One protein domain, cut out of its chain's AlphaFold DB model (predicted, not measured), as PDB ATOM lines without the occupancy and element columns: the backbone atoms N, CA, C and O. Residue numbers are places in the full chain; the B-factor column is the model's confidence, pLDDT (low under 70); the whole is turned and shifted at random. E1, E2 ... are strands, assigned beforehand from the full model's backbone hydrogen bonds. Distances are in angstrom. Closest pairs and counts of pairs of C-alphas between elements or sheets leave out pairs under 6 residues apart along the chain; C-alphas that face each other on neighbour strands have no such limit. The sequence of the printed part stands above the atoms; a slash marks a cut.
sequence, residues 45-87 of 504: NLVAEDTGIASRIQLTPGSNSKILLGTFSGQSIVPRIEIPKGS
ATOM      1  N   ASN A  45     -26.693  27.610 -35.585       85.25
ATOM      2  CA  ASN A  45     -27.977  26.955 -35.385       85.25
ATOM      3  C   ASN A  45     -28.710  27.633 -34.229       85.25
ATOM      4  O   ASN A  45     -28.242  27.618 -33.096       85.25
ATOM      5  N   LEU A  46     -29.879  28.197 -34.517       88.44
ATOM      6  CA  LEU A  46     -30.818  28.655 -33.499       88.44
ATOM      7  C   LEU A  46     -31.919  27.607 -33.416       88.44
ATOM      8  O   LEU A  46     -32.682  27.445 -34.370       88.44
ATOM      9  N   VAL A  47     -31.961  26.859 -32.320       84.81
ATOM     10  CA  VAL A  47     -32.867  25.722 -32.129       84.81
ATOM     11  C   VAL A  47     -33.725  25.990 -30.898       84.81
ATOM     12  O   VAL A  47     -33.212  26.466 -29.893       84.81
ATOM     13  N   ALA A  48     -35.032  25.725 -30.986       84.69
ATOM     14  CA  ALA A  48     -35.962  26.062 -29.905       84.69
ATOM     15  C   ALA A  48     -35.748  25.239 -28.618       84.69
ATOM     16  O   ALA A  48     -36.005  25.749 -27.535       84.69
ATOM     17  N   GLU A  49     -35.282  23.989 -28.729       80.25
ATOM     18  CA  GLU A  49     -34.991  23.091 -27.602       80.25
ATOM     19  C   GLU A  49     -33.822  22.167 -27.969       80.25
ATOM     20  O   GLU A  49     -33.639  21.860 -29.152       80.25
ATOM     21  N   ASP A  50     -33.065  21.688 -26.975       74.75
ATOM     22  CA  ASP A  50     -31.952  20.739 -27.154       74.75
ATOM     23  C   ASP A  50     -32.461  19.319 -27.454       74.75
ATOM     24  O   ASP A  50     -32.348  18.367 -26.683       74.75
ATOM     25  N   THR A  51     -33.127  19.195 -28.596       72.75
ATOM     26  CA  THR A  51     -33.557  17.927 -29.164       72.75
ATOM     27  C   THR A  51     -33.284  17.944 -30.660       72.75
ATOM     28  O   THR A  51     -33.305  18.982 -31.328       72.75
ATOM     29  N   GLY A  52     -33.123  16.761 -31.256       68.81
ATOM     30  CA  GLY A  52     -33.036  16.639 -32.715       68.81
ATOM     31  C   GLY A  52     -34.303  17.099 -33.460       68.81
ATOM     32  O   GLY A  52     -34.319  17.087 -34.690       68.81
ATOM     33  N   ILE A  53     -35.361  17.491 -32.741       75.81
ATOM     34  CA  ILE A  53     -36.746  17.543 -33.209       75.81
ATOM     35  C   ILE A  53     -37.407  18.891 -32.834       75.81
ATOM     36  O   ILE A  53     -38.577  18.969 -32.479       75.81
ATOM     37  N   ALA A  54     -36.659  19.987 -32.941       83.81
ATOM     38  CA  ALA A  54     -37.165  21.335 -32.686       83.81
ATOM     39  C   ALA A  54     -37.143  22.218 -33.944       83.81
ATOM     40  O   ALA A  54     -36.356  22.007 -34.879       83.81
ATOM     41  N   SER A  55     -38.026  23.224 -33.960       85.75
ATOM     42  CA  SER A  55     -37.982  24.307 -34.949       85.75
ATOM     43  C   SER A  55     -36.623  24.995 -34.896       85.75
ATOM     44  O   SER A  55     -36.053  25.172 -33.817       85.75
ATOM     45  N   ARG A  56     -36.099  25.357 -36.069       88.75
ATOM     46  CA  ARG A  56     -34.737  25.874 -36.174       88.75
ATOM     47  C   ARG A  56     -34.539  26.875 -37.301       88.75
ATOM     48  O   ARG A  56     -35.175  26.776 -38.353       88.75
ATOM     49  N   ILE A  57     -33.580  27.764 -37.083       90.88
ATOM     50  CA  ILE A  57     -32.930  28.574 -38.110       90.88
ATOM     51  C   ILE A  57     -31.507  28.053 -38.246       90.88
ATOM     52  O   ILE A  57     -30.780  27.985 -37.257       90.88
ATOM     53  N   GLN A  58     -31.119  27.664 -39.455       87.62
ATOM     54  CA  GLN A  58     -29.772  27.174 -39.729       87.62
ATOM     55  C   GLN A  58     -29.097  28.058 -40.765       87.62
ATOM     56  O   GLN A  58     -29.633  28.255 -41.859       87.62
ATOM     57  N   LEU A  59     -27.909  28.540 -40.413       89.38
ATOM     58  CA  LEU A  59     -26.988  29.243 -41.295       89.38
ATOM     59  C   LEU A  59     -25.732  28.382 -41.420       89.38
ATOM     60  O   LEU A  59     -24.879  28.393 -40.534       89.38
ATOM     61  N   THR A  60     -25.631  27.590 -42.485       85.25
ATOM     62  CA  THR A  60     -24.486  26.680 -42.659       85.25
ATOM     63  C   THR A  60     -23.291  27.401 -43.298       85.25
ATOM     64  O   THR A  60     -23.484  28.272 -44.154       85.25
ATOM     65  N   PRO A  61     -22.044  27.049 -42.933       79.69
ATOM     66  CA  PRO A  61     -20.856  27.709 -43.455       79.69
ATOM     67  C   PRO A  61     -20.388  27.089 -44.787       79.69
ATOM     68  O   PRO A  61     -20.807  26.005 -45.206       79.69
ATOM     69  N   GLY A  62     -19.466  27.781 -45.461       71.62
ATOM     70  CA  GLY A  62     -18.602  27.201 -46.491       71.62
ATOM     71  C   GLY A  62     -19.293  26.687 -47.763       71.62
ATOM     72  O   GLY A  62     -20.122  27.353 -48.384       71.62
ATOM     73  N   SER A  63     -18.877  25.499 -48.215       65.81
ATOM     74  CA  SER A  63     -19.251  24.921 -49.513       65.81
ATOM     75  C   SER A  63     -20.695  24.412 -49.595       65.81
ATOM     76  O   SER A  63     -21.137  24.142 -50.711       65.81
ATOM     77  N   ASN A  64     -21.420  24.374 -48.473       66.81
ATOM     78  CA  ASN A  64     -22.824  23.966 -48.344       66.81
ATOM     79  C   ASN A  64     -23.700  25.094 -47.764       66.81
ATOM     80  O   ASN A  64     -24.696  24.808 -47.097       66.81
ATOM     81  N   SER A  65     -23.322  26.362 -47.967       77.56
ATOM     82  CA  SER A  65     -23.995  27.508 -47.349       77.56
ATOM     83  C   SER A  65     -25.473  27.596 -47.729       77.56
ATOM     84  O   SER A  65     -25.807  27.814 -48.891       77.56
ATOM     85  N   LYS A  66     -26.368  27.456 -46.757       85.81
ATOM     86  CA  LYS A  66     -27.807  27.640 -46.929       85.81
ATOM     87  C   LYS A  66     -28.381  28.403 -45.748       85.81
ATOM     88  O   LYS A  66     -27.900  28.267 -44.623       85.81
ATOM     89  N   ILE A  67     -29.441  29.152 -46.025       89.81
ATOM     90  CA  ILE A  67     -30.349  29.662 -45.001       89.81
ATOM     91  C   ILE A  67     -31.554  28.734 -45.002       89.81
ATOM     92  O   ILE A  67     -32.216  28.577 -46.031       89.81
ATOM     93  N   LEU A  68     -31.827  28.099 -43.868       88.31
ATOM     94  CA  LEU A  68     -32.961  27.196 -43.717       88.31
ATOM     95  C   LEU A  68     -33.797  27.581 -42.503       88.31
ATOM     96  O   LEU A  68     -33.285  27.674 -41.390       88.31
ATOM     97  N   LEU A  69     -35.098  27.735 -42.735       90.44
ATOM     98  CA  LEU A  69     -36.117  27.864 -41.702       90.44
ATOM     99  C   LEU A  69     -36.932  26.575 -41.685       90.44
ATOM    100  O   LEU A  69     -37.618  26.254 -42.658       90.44
ATOM    101  N   GLY A  70     -36.827  25.817 -40.598       87.50
ATOM    102  CA  GLY A  70     -37.484  24.524 -40.438       87.50
ATOM    103  C   GLY A  70     -38.449  24.518 -39.261       87.50
ATOM    104  O   GLY A  70     -38.148  25.069 -38.204       87.50
ATOM    105  N   THR A  71     -39.588  23.848 -39.424       86.44
ATOM    106  CA  THR A  71     -40.525  23.583 -38.319       86.44
ATOM    107  C   THR A  71     -40.663  22.089 -38.096       86.44
ATOM    108  O   THR A  71     -40.590  21.312 -39.052       86.44
ATOM    109  N   PHE A  72     -40.966  21.690 -36.869       82.44
ATOM    110  CA  PHE A  72     -41.291  20.305 -36.560       82.44
ATOM    111  C   PHE A  72     -42.634  19.860 -37.174       82.44
ATOM    112  O   PHE A  72     -43.627  20.585 -37.119       82.44
ATOM    113  N   SER A  73     -42.679  18.644 -37.731       77.31
ATOM    114  CA  SER A  73     -43.931  17.945 -38.043       77.31
ATOM    115  C   SER A  73     -43.858  16.461 -37.655       77.31
ATOM    116  O   SER A  73     -43.406  15.618 -38.434       77.31
ATOM    117  N   GLY A  74     -44.319  16.129 -36.449       76.44
ATOM    118  CA  GLY A  74     -44.565  14.758 -35.978       76.44
ATOM    119  C   GLY A  74     -43.321  13.911 -35.684       76.44
ATOM    120  O   GLY A  74     -43.181  13.414 -34.575       76.44
ATOM    121  N   GLN A  75     -42.420  13.727 -36.655       73.75
ATOM    122  CA  GLN A  75     -41.204  12.906 -36.509       73.75
ATOM    123  C   GLN A  75     -39.954  13.492 -37.187       73.75
ATOM    124  O   GLN A  75     -38.874  12.919 -37.076       73.75
ATOM    125  N   SER A  76     -40.066  14.615 -37.902       80.25
ATOM    126  CA  SER A  76     -38.926  15.235 -38.586       80.25
ATOM    127  C   SER A  76     -39.107  16.744 -38.728       80.25
ATOM    128  O   SER A  76     -40.188  17.287 -38.481       80.25
ATOM    129  N   ILE A  77     -38.038  17.420 -39.133       81.44
ATOM    130  CA  ILE A  77     -38.053  18.843 -39.459       81.44
ATOM    131  C   ILE A  77     -38.363  18.999 -40.933       81.44
ATOM    132  O   ILE A  77     -37.675  18.451 -41.794       81.44
ATOM    133  N   VAL A  78     -39.389  19.791 -41.216       85.38
ATOM    134  CA  VAL A  78     -39.779  20.137 -42.577       85.38
ATOM    135  C   VAL A  78     -39.186  21.503 -42.907       85.38
ATOM    136  O   VAL A  78     -39.526  22.479 -42.229       85.38
ATOM    137  N   PRO A  79     -38.320  21.603 -43.935       85.88
ATOM    138  CA  PRO A  79     -37.886  22.890 -44.463       85.88
ATOM    139  C   PRO A  79     -39.112  23.679 -44.925       85.88
ATOM    140  O   PRO A  79     -39.870  23.197 -45.763       85.88
ATOM    141  N   ARG A  80     -39.330  24.869 -44.364       89.06
ATOM    142  CA  ARG A  80     -40.416  25.775 -44.760       89.06
ATOM    143  C   ARG A  80     -39.941  26.810 -45.751       89.06
ATOM    144  O   ARG A  80     -40.637  27.039 -46.730       89.06
ATOM    145  N   ILE A  81     -38.766  27.380 -45.506       91.38
ATOM    146  CA  ILE A  81     -38.089  28.308 -46.409       91.38
ATOM    147  C   ILE A  81     -36.634  27.865 -46.508       91.38
ATOM    148  O   ILE A  81     -35.974  27.651 -45.489       91.38
ATOM    149  N   GLU A  82     -36.147  27.714 -47.732       90.62
ATOM    150  CA  GLU A  82     -34.767  27.339 -48.018       90.62
ATOM    151  C   GLU A  82     -34.184  28.255 -49.091       90.62
ATOM    152  O   GLU A  82     -34.747  28.390 -50.180       90.62
ATOM    153  N   ILE A  83     -33.036  28.855 -48.777       90.38
ATOM    154  CA  ILE A  83     -32.183  29.579 -49.718       90.38
ATOM    155  C   ILE A  83     -30.884  28.775 -49.832       90.38
ATOM    156  O   ILE A  83     -30.067  28.816 -48.907       90.38
ATOM    157  N   PRO A  84     -30.703  27.985 -50.904       86.00
ATOM    158  CA  PRO A  84     -29.524  27.148 -51.068       86.00
ATOM    159  C   PRO A  84     -28.302  27.972 -51.492       86.00
ATOM    160  O   PRO A  84     -28.401  29.138 -51.875       86.00
ATOM    161  N   LYS A  85     -27.131  27.335 -51.487       82.94
ATOM    162  CA  LYS A  85     -25.914  27.909 -52.064       82.94
ATOM    163  C   LYS A  85     -26.087  28.128 -53.566       82.94
ATOM    164  O   LYS A  85     -26.526  27.225 -54.276       82.94
ATOM    165  N   GLY A  86     -25.620  29.262 -54.073       74.44
ATOM    166  CA  GLY A  86     -25.502  29.494 -55.509       74.44
ATOM    167  C   GLY A  86     -24.742  30.777 -55.825       74.44
ATOM    168  O   GLY A  86     -24.625  31.662 -54.982       74.44
ATOM    169  N   SER A  87     -24.207  30.857 -57.042       68.81
ATOM    170  CA  SER A  87     -23.717  32.102 -57.638       68.81
ATOM    171  C   SER A  87     -24.730  32.575 -58.679       68.81
ATOM    172  O   SER A  87     -25.066  31.805 -59.578       68.81
TER     173      SER A  87
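AT A GLANCE: This is residues 45 to 87 of the 504 residues of an uncharacterized protein of Candidatus Latescibacteria bacterium (UniProt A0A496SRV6). A single twisted sheet of four strands folds back and forth as a meander, each strand the antiparallel neighbour of the one before, with no named helix over it. The tight turn after E3 and the tail after E4 lie at opposite ends of its long axis. The printed part has 43 residues, 22 of them in strands E1, E2, E3 and E4, which stand in that order both along the chain and across the sheet; the class is all strand. It is only just compact, close to loose, with a radius of gyration of the C-alphas of 10.9 A, and only just elongated, spanning 34 by 17 by 11 A.

HOW THE PARTS SIT: Edge strand E1, residues 45 to 47, forms a hairpin with E2, residues 56 to 59, at 176 degrees; N 46 and O 57 are 2.9 A apart, within hydrogen-bond range. E2 forms a hairpin with E3, residues 67 to 73, at 160 degrees, with N 58 and O 68 at 2.9 A. E3 forms a hairpin with edge strand E4, residues 76 to 83, at 153 degrees, with N 69 and O 81 at 2.9 A and N 73 and O 76 at 2.9 A. E4 bends by 63 degrees at residue 80. E1 is apart from E3 and from E4. From edge to edge the strands' lines turn by 45 degrees, and the way across the sheet turns by 49 degrees.

IN THESE COORDINATES: E1 begins at C-alpha 45 (-27.977, 26.955, -35.385) and is 6.0 A long. E2 measures 9.9 A, E3 19.2 A and E4 19.4 A, ending at C-alpha 83 (-32.183, 29.579, -49.718).

THE WHOLE: The C-alphas farthest apart, those of Gly 74 and Ser 87, are 34.7 A apart. The printed part has no cut and no long link. Mean pLDDT of the printed part is 82.2; residues 52, 63 to 64 and 87 are under 70.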